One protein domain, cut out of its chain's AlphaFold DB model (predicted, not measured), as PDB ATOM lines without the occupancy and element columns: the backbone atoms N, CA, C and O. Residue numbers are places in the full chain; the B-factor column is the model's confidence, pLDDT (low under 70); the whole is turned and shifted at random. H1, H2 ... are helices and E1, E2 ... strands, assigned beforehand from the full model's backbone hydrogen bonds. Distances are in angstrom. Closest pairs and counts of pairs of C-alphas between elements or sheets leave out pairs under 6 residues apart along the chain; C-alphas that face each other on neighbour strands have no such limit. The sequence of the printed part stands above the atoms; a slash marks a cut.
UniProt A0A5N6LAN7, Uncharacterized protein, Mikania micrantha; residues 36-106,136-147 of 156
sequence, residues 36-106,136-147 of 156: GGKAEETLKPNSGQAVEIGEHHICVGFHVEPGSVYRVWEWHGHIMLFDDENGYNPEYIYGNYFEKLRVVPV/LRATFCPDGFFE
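AT A GLANCE: This is residues 36 to 106 and 136 to 147 of the 156 residues of an uncharacterized protein of Mikania micrantha (UniProt A0A5N6LAN7). A long, twisted ribbon made by the hairpin of E3 and E4 is widened along one side by E2 and then by the very short E1. The little helix H1 only grazes this sheet, and E5 belongs to a small folded-back piece, residues 136 to 147. The printed part has 83 residues, with one named helix and five named strands in the order H1 E1 E2 E3 E4 E5; the sheet E1 - E2 - E3 - E4 is all antiparallel, and the class is mostly strand. It is loose, with a radius of gyration of the C-alphas of 15.4 A, and a rod of 58 by 27 by 19 A.

HOW THE PARTS SIT: Start at H1, residues 39 to 42, too short for any O i to N i+4 pair; its one O i to N i+3 pair is not within range. Next, E1, residues 51 to 53, and E2, residues 56 to 64, form a hairpin, with N 51 and O 58 at 2.8 A. E2 and E3, residues 70 to 83, form another, with N 61 and O 74 at 2.7 A. E3 and E4, residues 87 to 100, form the third, with N 77 and O 93 at 3.1 A; these four strands are a meander, each the antiparallel neighbour of the one before. E5, residues 138 to 140, pairs with no named strand; its closest C-alpha pair with E2 is Cys 59 and Ala 138, 7.7 A.

IN THESE COORDINATES: Find C-alpha 39 at (-39.910, -4.317, 33.926), where H1 begins; it spans 5.2 A. E1 spans 6.3 A, E2 25.8 A and E3 39.1 A. From C-alpha 87 at (-30.837, 22.122, 47.664), E4 runs 40.2 A. E5 spans 6.5 A and ends at C-alpha 140, (-25.538, 0.414, 25.270).

THE WHOLE: The C-alphas farthest apart, Glu 85 and Val 106, are 59.0 A apart. Residues 107 to 135 are not printed; C-alphas 106 and 136 are 44.1 A apart across that cut. No link printed whole is long. Look for pLDDT under 70 in 25 residues, among them 101 to 106 and 136 to 147.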
ATOM      1  N   GLY A  36     -42.698  -8.797  38.997       80.06
ATOM      2  CA  GLY A  36     -44.041  -8.570  38.465       80.06
ATOM      3  C   GLY A  36     -44.155  -8.658  36.941       80.06
ATOM      4  O   GLY A  36     -45.262  -8.499  36.431       80.06
ATOM      5  N   GLY A  37     -43.053  -8.867  36.213       77.06
ATOM      6  CA  GLY A  37     -43.040  -8.964  34.750       77.06
ATOM      7  C   GLY A  37     -43.367  -7.656  34.021       77.06
ATOM      8  O   GLY A  37     -43.629  -7.676  32.825       77.06
ATOM      9  N   LYS A  38     -43.361  -6.515  34.724       75.94
ATOM     10  CA  LYS A  38     -43.629  -5.181  34.155       75.94
ATOM     11  C   LYS A  38     -42.357  -4.402  33.834       75.94
ATOM     12  O   LYS A  38     -42.431  -3.306  33.287       75.94
ATOM     13  N   ALA A  39     -41.194  -4.959  34.166       77.44
ATOM     14  CA  ALA A  39     -39.910  -4.317  33.926       77.44
ATOM     15  C   ALA A  39     -39.675  -3.983  32.444       77.44
ATOM     16  O   ALA A  39     -39.178  -2.903  32.158       77.44
ATOM     17  N   GLU A  40     -40.076  -4.833  31.496       74.50
ATOM     18  CA  GLU A  40     -39.868  -4.549  30.064       74.50
ATOM     19  C   GLU A  40     -40.636  -3.305  29.584       74.50
ATOM     20  O   GLU A  40     -40.088  -2.487  28.847       74.50
ATOM     21  N   GLU A  41     -41.877  -3.126  30.042       74.06
ATOM     22  CA  GLU A  41     -42.734  -1.996  29.657       74.06
ATOM     23  C   GLU A  41     -42.409  -0.721  30.450       74.06
ATOM     24  O   GLU A  41     -42.387   0.372  29.890       74.06
ATOM     25  N   THR A  42     -42.145  -0.861  31.753       73.12
ATOM     26  CA  THR A  42     -41.961   0.279  32.667       73.12
ATOM     27  C   THR A  42     -40.511   0.750  32.726       73.12
ATOM     28  O   THR A  42     -40.259   1.947  32.674       73.12
ATOM     29  N   LEU A  43     -39.550  -0.177  32.811       74.00
ATOM     30  CA  LEU A  43     -38.128   0.137  32.997       74.00
ATOM     31  C   LEU A  43     -37.353   0.238  31.678       74.00
ATOM     32  O   LEU A  43     -36.198   0.649  31.702       74.00
ATOM     33  N   LYS A  44     -37.964  -0.147  30.545       72.38
ATOM     34  CA  LYS A  44     -37.354  -0.147  29.200       72.38
ATOM     35  C   LYS A  44     -35.877  -0.580  29.219       72.38
ATOM     36  O   LYS A  44     -34.996   0.168  28.779       72.38
ATOM     37  N   PRO A  45     -35.587  -1.775  29.754       70.12
ATOM     38  CA  PRO A  45     -34.221  -2.205  29.968       70.12
ATOM     39  C   PRO A  45     -33.453  -2.271  28.649       70.12
ATOM     40  O   PRO A  45     -34.001  -2.682  27.625       70.12
ATOM     41  N   ASN A  46     -32.179  -1.875  28.675       68.75
ATOM     42  CA  ASN A  46     -31.295  -1.827  27.500       68.75
ATOM     43  C   ASN A  46     -31.727  -0.818  26.414       68.75
ATOM     44  O   ASN A  46     -31.142  -0.792  25.333       68.75
ATOM     45  N   SER A  47     -32.711   0.049  26.689       66.94
ATOM     46  CA  SER A  47     -33.070   1.160  25.795       66.94
ATOM     47  C   SER A  47     -32.072   2.321  25.865       66.94
ATOM     48  O   SER A  47     -32.178   3.252  25.064       66.94
ATOM     49  N   GLY A  48     -31.165   2.323  26.851       65.94
ATOM     50  CA  GLY A  48     -30.298   3.473  27.125       65.94
ATOM     51  C   GLY A  48     -31.061   4.721  27.590       65.94
ATOM     52  O   GLY A  48     -30.522   5.826  27.588       65.94
ATOM     53  N   GLN A  49     -32.337   4.552  27.944       70.44
ATOM     54  CA  GLN A  49     -33.220   5.617  28.388       70.44
ATOM     55  C   GLN A  49     -33.275   5.607  29.916       70.44
ATOM     56  O   GLN A  49     -33.562   4.568  30.512       70.44
ATOM     57  N   ALA A  50     -33.028   6.764  30.531       74.00
ATOM     58  CA  ALA A  50     -33.287   6.955  31.950       74.00
ATOM     59  C   ALA A  50     -34.801   6.925  32.200       74.00
ATOM     60  O   ALA A  50     -35.577   7.581  31.501       74.00
ATOM     61  N   VAL A  51     -35.211   6.138  33.185       79.94
ATOM     62  CA  VAL A  51     -36.579   6.018  33.676       79.94
ATOM     63  C   VAL A  51     -36.665   6.737  35.010       79.94
ATOM     64  O   VAL A  51     -35.795   6.586  35.866       79.94
ATOM     65  N   GLU A  52     -37.726   7.517  35.173       81.94
ATOM     66  CA  GLU A  52     -38.036   8.185  36.427       81.94
ATOM     67  C   GLU A  52     -38.868   7.239  37.304       81.94
ATOM     68  O   GLU A  52     -39.972   6.827  36.935       81.94
ATOM     69  N   ILE A  53     -38.317   6.841  38.449       81.88
ATOM     70  CA  ILE A  53     -39.011   6.030  39.451       81.88
ATOM     71  C   ILE A  53     -39.161   6.883  40.704       81.88
ATOM     72  O   ILE A  53     -38.206   7.089  41.452       81.88
ATOM     73  N   GLY A  54     -40.377   7.378  40.931       79.69
ATOM     74  CA  GLY A  54     -40.609   8.394  41.954       79.69
ATOM     75  C   GLY A  54     -40.033   9.726  41.489       79.69
ATOM     76  O   GLY A  54     -40.585  10.317  40.572       79.69
ATOM     77  N   GLU A  55     -38.934  10.151  42.107       77.94
ATOM     78  CA  GLU A  55     -38.203  11.396  41.802       77.94
ATOM     79  C   GLU A  55     -36.743  11.103  41.388       77.94
ATOM     80  O   GLU A  55     -35.895  11.994  41.294       77.94
ATOM     81  N   HIS A  56     -36.439   9.824  41.140       83.88
ATOM     82  CA  HIS A  56     -35.091   9.311  40.902       83.88
ATOM     83  C   HIS A  56     -34.937   8.889  39.447       83.88
ATOM     84  O   HIS A  56     -35.820   8.233  38.890       83.88
ATOM     85  N   HIS A  57     -33.802   9.218  38.837       83.19
ATOM     86  CA  HIS A  57     -33.540   8.937  37.428       83.19
ATOM     87  C   HIS A  57     -32.556   7.784  37.300       83.19
ATOM     88  O   HIS A  57     -31.376   7.937  37.619       83.19
ATOM     89  N   ILE A  58     -33.021   6.638  36.800       85.88
ATOM     90  CA  ILE A  58     -32.184   5.446  36.650       85.88
ATOM     91  C   ILE A  58     -32.261   4.830  35.261       85.88
ATOM     92  O   ILE A  58     -33.312   4.772  34.635       85.88
ATOM     93  N   CYS A  59     -31.143   4.301  34.794       85.12
ATOM     94  CA  CYS A  59     -31.065   3.434  33.630       85.12
ATOM     95  C   CYS A  59     -31.025   1.988  34.111       85.12
ATOM     96  O   CYS A  59     -30.207   1.644  34.961       85.12
ATOM     97  N   VAL A  60     -31.878   1.139  33.544       84.44
ATOM     98  CA  VAL A  60     -31.904  -0.296  33.846       84.44
ATOM     99  C   VAL A  60     -31.437  -1.076  32.619       84.44
ATOM    100  O   VAL A  60     -31.755  -0.743  31.475       84.44
ATOM    101  N   GLY A  61     -30.688  -2.140  32.853       83.75
ATOM    102  CA  GLY A  61     -30.301  -3.136  31.873       83.75
ATOM    103  C   GLY A  61     -30.548  -4.538  32.405       83.75
ATOM    104  O   GLY A  61     -30.644  -4.765  33.611       83.75
ATOM    105  N   PHE A  62     -30.668  -5.492  31.492       84.25
ATOM    106  CA  PHE A  62     -30.562  -6.897  31.859       84.25
ATOM    107  C   PHE A  62     -29.735  -7.641  30.829       84.25
ATOM    108  O   PHE A  62     -29.837  -7.383  29.626       84.25
ATOM    109  N   HIS A  63     -28.988  -8.630  31.297       80.25
ATOM    110  CA  HIS A  63     -28.330  -9.591  30.436       80.25
ATOM    111  C   HIS A  63     -28.644 -11.017  30.898       80.25
ATOM    112  O   HIS A  63     -28.866 -11.307  32.077       80.25
ATOM    113  N   VAL A  64     -28.724 -11.925  29.930       79.94
ATOM    114  CA  VAL A  64     -28.892 -13.358  30.174       79.94
ATOM    115  C   VAL A  64     -27.616 -14.018  29.696       79.94
ATOM    116  O   VAL A  64     -27.348 -14.038  28.495       79.94
ATOM    117  N   GLU A  65     -26.810 -14.538  30.619       72.44
ATOM    118  CA  GLU A  65     -25.614 -15.269  30.214       72.44
ATOM    119  C   GLU A  65     -26.014 -16.598  29.557       72.44
ATOM    120  O   GLU A  65     -26.768 -17.379  30.159       72.44
ATOM    121  N   PRO A  66     -25.522 -16.891  28.340       62.94
ATOM    122  CA  PRO A  66     -25.849 -18.120  27.632       62.94
ATOM    123  C   PRO A  66     -25.337 -19.335  28.417       62.94
ATOM    124  O   PRO A  66     -24.137 -19.540  28.563       62.94
ATOM    125  N   GLY A  67     -26.264 -20.155  28.921       65.75
ATOM    126  CA  GLY A  67     -25.967 -21.331  29.752       65.75
ATOM    127  C   GLY A  67     -26.249 -21.142  31.244       65.75
ATOM    128  O   GLY A  67     -26.243 -22.121  31.992       65.75
ATOM    129  N   SER A  68     -26.566 -19.921  31.676       66.38
ATOM    130  CA  SER A  68     -27.057 -19.654  33.026       66.38
ATOM    131  C   SER A  68     -28.588 -19.771  33.083       66.38
ATOM    132  O   SER A  68     -29.302 -19.464  32.130       66.38
ATOM    133  N   VAL A  69     -29.119 -20.226  34.220       75.75
ATOM    134  CA  VAL A  69     -30.567 -20.186  34.525       75.75
ATOM    135  C   VAL A  69     -30.961 -18.866  35.199       75.75
ATOM    136  O   VAL A  69     -31.967 -18.789  35.905       75.75
ATOM    137  N   TYR A  70     -30.126 -17.843  35.034       79.44
ATOM    138  CA  TYR A  70     -30.233 -16.572  35.723       79.44
ATOM    139  C   TYR A  70     -30.294 -15.443  34.700       79.44
ATOM    140  O   TYR A  70     -29.598 -15.446  33.689       79.44
ATOM    141  N   ARG A  71     -31.158 -14.476  34.976       82.81
ATOM    142  CA  ARG A  71     -31.174 -13.178  34.319       82.81
ATOM    143  C   ARG A  71     -30.631 -12.178  35.327       82.81
ATOM    144  O   ARG A  71     -31.148 -12.089  36.439       82.81
ATOM    145  N   VAL A  72     -29.572 -11.478  34.953       83.88
ATOM    146  CA  VAL A  72     -28.964 -10.450  35.796       83.88
ATOM    147  C   VAL A  72     -29.553  -9.116  35.376       83.88
ATOM    148  O   VAL A  72     -29.555  -8.785  34.192       83.88
ATOM    149  N   TRP A  73     -30.098  -8.394  36.344       87.94
ATOM    150  CA  TRP A  73     -30.605  -7.042  36.189       87.94
ATOM    151  C   TRP A  73     -29.631  -6.081  36.841       87.94
ATOM    152  O   TRP A  73     -29.202  -6.312  37.966       87.94
ATOM    153  N   GLU A  74     -29.310  -5.002  36.148       88.06
ATOM    154  CA  GLU A  74     -28.362  -3.986  36.586       88.06
ATOM    155  C   GLU A  74     -29.002  -2.623  36.401       88.06
ATOM    156  O   GLU A  74     -29.665  -2.379  35.394       88.06
ATOM    157  N   TRP A  75     -28.823  -1.726  37.361       88.19
ATOM    158  CA  TRP A  75     -29.275  -0.353  37.214       88.19
ATOM    159  C   TRP A  75     -28.265   0.629  37.774       88.19
ATOM    160  O   TRP A  75     -27.605   0.373  38.780       88.19
ATOM    161  N   HIS A  76     -28.178   1.770  37.103       87.81
ATOM    162  CA  HIS A  76     -27.299   2.871  37.459       87.81
ATOM    163  C   HIS A  76     -28.070   4.172  37.301       87.81
ATOM    164  O   HIS A  76     -28.829   4.329  36.343       87.81
ATOM    165  N   GLY A  77     -27.867   5.121  38.199       86.31
ATOM    166  CA  GLY A  77     -28.537   6.404  38.075       86.31
ATOM    167  C   GLY A  77     -28.226   7.346  39.208       86.31
ATOM    168  O   GLY A  77     -27.230   7.175  39.909       86.31
ATOM    169  N   HIS A  78     -29.101   8.331  39.366       83.31
ATOM    170  CA  HIS A  78     -29.003   9.304  40.436       83.31
ATOM    171  C   HIS A  78     -30.318   9.429  41.205       83.31
ATOM    172  O   HIS A  78     -31.396   9.539  40.612       83.31
ATOM    173  N   ILE A  79     -30.201   9.431  42.529       83.69
ATOM    174  CA  ILE A  79     -31.264   9.791  43.464       83.69
ATOM    175  C   ILE A  79     -31.126  11.284  43.737       83.69
ATOM    176  O   ILE A  79     -30.054  11.755  44.108       83.69
ATOM    177  N   MET A  80     -32.202  12.038  43.528       80.69
ATOM    178  CA  MET A  80     -32.218  13.467  43.824       80.69
ATOM    179  C   MET A  80     -32.666  13.648  45.271       80.69
ATOM    180  O   MET A  80     -33.850  13.537  45.572       80.69
ATOM    181  N   LEU A  81     -31.720  13.907  46.175       77.50
ATOM    182  CA  LEU A  81     -32.036  14.208  47.568       77.50
ATOM    183  C   LEU A  81     -32.171  15.710  47.757       77.50
ATOM    184  O   LEU A  81     -31.319  16.476  47.311       77.50
ATOM    185  N   PHE A  82     -33.242  16.122  48.423       76.56
ATOM    186  CA  PHE A  82     -33.428  17.504  48.835       76.56
ATOM    187  C   PHE A  82     -32.824  17.716  50.223       76.56
ATOM    188  O   PHE A  82     -33.185  17.010  51.165       76.56
ATOM    189  N   ASP A  83     -31.931  18.694  50.326       76.62
ATOM    190  CA  ASP A  83     -31.377  19.193  51.580       76.62
ATOM    191  C   ASP A  83     -31.743  20.677  51.739       76.62
ATOM    192  O   ASP A  83     -31.663  21.451  50.777       76.62
ATOM    193  N   ASP A  84     -32.146  21.082  52.943       72.69
ATOM    194  CA  ASP A  84     -32.583  22.447  53.249       72.69
ATOM    195  C   ASP A  84     -31.442  23.471  53.084       72.69
ATOM    196  O   ASP A  84     -31.694  24.643  52.792       72.69
ATOM    197  N   GLU A  85     -30.185  23.038  53.236       75.06
ATOM    198  CA  GLU A  85     -29.008  23.912  53.146       75.06
ATOM    199  C   GLU A  85     -28.416  23.979  51.728       75.06
ATOM    200  O   GLU A  85     -28.049  25.053  51.242       75.06
ATOM    201  N   ASN A  86     -28.362  22.841  51.035       69.81
ATOM    202  CA  ASN A  86     -27.648  22.700  49.765       69.81
ATOM    203  C   ASN A  86     -28.563  22.531  48.539       69.81
ATOM    204  O   ASN A  86     -28.078  22.583  47.404       69.81
ATOM    205  N   GLY A  87     -29.874  22.373  48.734       77.50
ATOM    206  CA  GLY A  87     -30.837  22.122  47.664       77.50
ATOM    207  C   GLY A  87     -30.810  20.674  47.168       77.50
ATOM    208  O   GLY A  87     -30.571  19.744  47.934       77.50
ATOM    209  N   TYR A  88     -31.101  20.466  45.879       75.00
ATOM    210  CA  TYR A  88     -31.141  19.128  45.282       75.00
ATOM    211  C   TYR A  88     -29.734  18.608  44.958       75.00
ATOM    212  O   TYR A  88     -29.107  19.071  44.002       75.00
ATOM    213  N   ASN A  89     -29.275  17.610  45.711       77.88
ATOM    214  CA  ASN A  89     -28.003  16.929  45.494       77.88
ATOM    215  C   ASN A  89     -28.221  15.592  44.758       77.88
ATOM    216  O   ASN A  89     -28.989  14.753  45.239       77.88
ATOM    217  N   PRO A  90     -27.564  15.368  43.603       81.12
ATOM    218  CA  PRO A  90     -27.627  14.093  42.898       81.12
ATOM    219  C   PRO A  90     -26.683  13.068  43.544       81.12
ATOM    220  O   PRO A  90     -25.466  13.170  43.394       81.12
ATOM    221  N   GLU A  91     -27.229  12.040  44.186       83.12
ATOM    222  CA  GLU A  91     -26.447  10.908  44.694       83.12
ATOM    223  C   GLU A  91     -26.376   9.803  43.644       83.12
ATOM    224  O   GLU A  91     -27.405   9.380  43.122       83.12
ATOM    225  N   TYR A  92     -25.175   9.324  43.320       84.12
ATOM    226  CA  TYR A  92     -25.018   8.206  42.392       84.12
ATOM    227  C   TYR A  92     -25.336   6.872  43.058       84.12
ATOM    228  O   TYR A  92     -24.779   6.544  44.101       84.12
ATOM    229  N   ILE A  93     -26.138   6.058  42.377       85.12
ATOM    230  CA  ILE A  93     -26.518   4.736  42.854       85.12
ATOM    231  C   ILE A  93     -26.225   3.651  41.827       85.12
ATOM    232  O   ILE A  93     -26.380   3.831  40.614       85.12
ATOM    233  N   TYR A  94     -25.854   2.487  42.346       87.00
ATOM    234  CA  TYR A  94     -25.692   1.262  41.583       87.00
ATOM    235  C   TYR A  94     -26.377   0.112  42.308       87.00
ATOM    236  O   TYR A  94     -26.177  -0.071  43.507       87.00
ATOM    237  N   GLY A  95     -27.135  -0.694  41.571       86.50
ATOM    238  CA  GLY A  95     -27.704  -1.914  42.112       86.50
ATOM    239  C   GLY A  95     -27.790  -3.032  41.086       86.50
ATOM    240  O   GLY A  95     -27.766  -2.824  39.870       86.50
ATOM    241  N   ASN A  96     -27.866  -4.250  41.614       87.31
ATOM    242  CA  ASN A  96     -27.926  -5.472  40.832       87.31
ATOM    243  C   ASN A  96     -28.938  -6.447  41.449       87.31
ATOM    244  O   ASN A  96     -29.018  -6.597  42.670       87.31
ATOM    245  N   TYR A  97     -29.700  -7.136  40.599       86.12
ATOM    246  CA  TYR A  97     -30.634  -8.177  41.004       86.12
ATOM    247  C   TYR A  97     -30.509  -9.434  40.140       86.12
ATOM    248  O   TYR A  97     -30.677  -9.410  38.921       86.12
ATOM    249  N   PHE A  98     -30.306 -10.576  40.798       84.31
ATOM    250  CA  PHE A  98     -30.261 -11.887  40.153       84.31
ATOM    251  C   PHE A  98     -31.653 -12.523  40.127       84.31
ATOM    252  O   PHE A  98     -32.119 -13.104  41.111       84.31
ATOM    253  N   GLU A  99     -32.307 -12.477  38.972       81.81
ATOM    254  CA  GLU A  99     -33.564 -13.171  38.745       81.81
ATOM    255  C   GLU A  99     -33.291 -14.627  38.341       81.81
ATOM    256  O   GLU A  99     -32.728 -14.921  37.285       81.81
ATOM    257  N   LYS A 100     -33.709 -15.584  39.176       79.19
ATOM    258  CA  LYS A 100     -33.640 -17.005  38.823       79.19
ATOM    259  C   LYS A 100     -34.800 -17.352  37.897       79.19
ATOM    260  O   LYS A 100     -35.926 -17.546  38.362       79.19
ATOM    261  N   LEU A 101     -34.512 -17.505  36.606       68.88
ATOM    262  CA  LEU A 101     -35.465 -18.053  35.650       68.88
ATOM    263  C   LEU A 101     -35.752 -19.492  36.079       68.88
ATOM    264  O   LEU A 101     -34.911 -20.387  35.970       68.88
ATOM    265  N   ARG A 102     -36.938 -19.722  36.652       58.53
ATOM    266  CA  ARG A 102     -37.374 -21.074  36.996       58.53
ATOM    267  C   ARG A 102     -37.475 -21.850  35.688       58.53
ATOM    268  O   ARG A 102     -38.462 -21.727  34.971       58.53
ATOM    269  N   VAL A 103     -36.470 -22.671  35.392       51.41
ATOM    270  CA  VAL A 103     -36.630 -23.780  34.455       51.41
ATOM    271  C   VAL A 103     -37.690 -24.656  35.094       51.41
ATOM    272  O   VAL A 103     -37.412 -25.365  36.055       51.41
ATOM    273  N   VAL A 104     -38.938 -24.515  34.664       49.06
ATOM    274  CA  VAL A 104     -40.010 -25.403  35.094       49.06
ATOM    275  C   VAL A 104     -39.679 -26.755  34.459       49.06
ATOM    276  O   VAL A 104     -39.794 -26.870  33.236       49.06
ATOM    277  N   PRO A 105     -39.251 -27.800  35.196       42.84
ATOM    278  CA  PRO A 105     -39.448 -29.133  34.666       42.84
ATOM    279  C   PRO A 105     -40.962 -29.281  34.529       42.84
ATOM    280  O   PRO A 105     -41.687 -29.093  35.506       42.84
ATOM    281  N   VAL A 106     -41.437 -29.544  33.312       45.41
ATOM    282  CA  VAL A 106     -42.850 -29.781  33.006       45.41
ATOM    283  C   VAL A 106     -43.417 -30.787  34.010       45.41
ATOM    284  O   VAL A 106     -43.201 -31.992  33.905       45.41
ATOM    285  N   LEU A 136     -30.227  12.790  28.946       51.41
ATOM    286  CA  LEU A 136     -29.068  11.933  29.174       51.41
ATOM    287  C   LEU A 136     -29.234  10.692  28.299       51.41
ATOM    288  O   LEU A 136     -30.160   9.899  28.475       51.41
ATOM    289  N   ARG A 137     -28.366  10.571  27.300       45.88
ATOM    290  CA  ARG A 137     -28.385   9.474  26.346       45.88
ATOM    291  C   ARG A 137     -27.377   8.451  26.844       45.88
ATOM    292  O   ARG A 137     -26.181   8.665  26.710       45.88
ATOM    293  N   ALA A 138     -27.852   7.366  27.446       48.66
ATOM    294  CA  ALA A 138     -26.972   6.260  27.785       48.66
ATOM    295  C   ALA A 138     -26.815   5.378  26.540       48.66
ATOM    296  O   ALA A 138     -27.805   4.936  25.954       48.66
ATOM    297  N   THR A 139     -25.588   5.145  26.082       47.97
ATOM    298  CA  THR A 139     -25.337   4.214  24.975       47.97
ATOM    299  C   THR A 139     -25.067   2.816  25.514       47.97
ATOM    300  O   THR A 139     -24.253   2.635  26.414       47.97
ATOM    301  N   PHE A 140     -25.766   1.822  24.957       42.16
ATOM    302  CA  PHE A 140     -25.538   0.414  25.270       42.16
ATOM    303  C   PHE A 140     -24.302  -0.071  24.512       42.16
ATOM    304  O   PHE A 140     -24.348  -0.225  23.285       42.16
ATOM    305  N   CYS A 141     -23.198  -0.280  25.221       43.94
ATOM    306  CA  CYS A 141     -21.989  -0.814  24.616       43.94
ATOM    307  C   CYS A 141     -22.064  -2.360  24.550       43.94
ATOM    308  O   CYS A 141     -22.688  -2.998  25.402       43.94
ATOM    309  N   PRO A 142     -21.495  -3.001  23.508       41.41
ATOM    310  CA  PRO A 142     -21.594  -4.451  23.283       41.41
ATOM    311  C   PRO A 142     -20.883  -5.307  24.348       41.41
ATOM    312  O   PRO A 142     -21.073  -6.519  24.396       41.41
ATOM    313  N   ASP A 143     -20.068  -4.679  25.184       39.47
ATOM    314  CA  ASP A 143     -19.415  -5.194  26.386       39.47
ATOM    315  C   ASP A 143     -20.305  -5.128  27.643       39.47
ATOM    316  O   ASP A 143     -19.876  -5.555  28.711       39.47
ATOM    317  N   GLY A 144     -21.550  -4.648  27.528       43.09
ATOM    318  CA  GLY A 144     -22.511  -4.593  28.635       43.09
ATOM    319  C   GLY A 144     -22.290  -3.425  29.600       43.09
ATOM    320  O   GLY A 144     -23.028  -3.292  30.571       43.09
ATOM    321  N   PHE A 145     -21.310  -2.559  29.331       39.81
ATOM    322  CA  PHE A 145     -21.069  -1.350  30.107       39.81
ATOM    323  C   PHE A 145     -21.956  -0.203  29.602       39.81
ATOM    324  O   PHE A 145     -22.028   0.064  28.401       39.81
ATOM    325  N   PHE A 146     -22.650   0.477  30.516       49.81
ATOM    326  CA  PHE A 146     -23.414   1.679  30.187       49.81
ATOM    327  C   PHE A 146     -22.485   2.894  30.202       49.81
ATOM    328  O   PHE A 146     -22.038   3.326  31.263       49.81
ATOM    329  N   GLU A 147     -22.235   3.488  29.034       40.97
ATOM    330  CA  GLU A 147     -21.638   4.822  28.960       40.97
ATOM    331  C   GLU A 147     -22.775   5.842  29.089       40.97
ATOM    332  O   GLU A 147     -23.543   6.080  28.153       40.97
TER     333      GLU A 147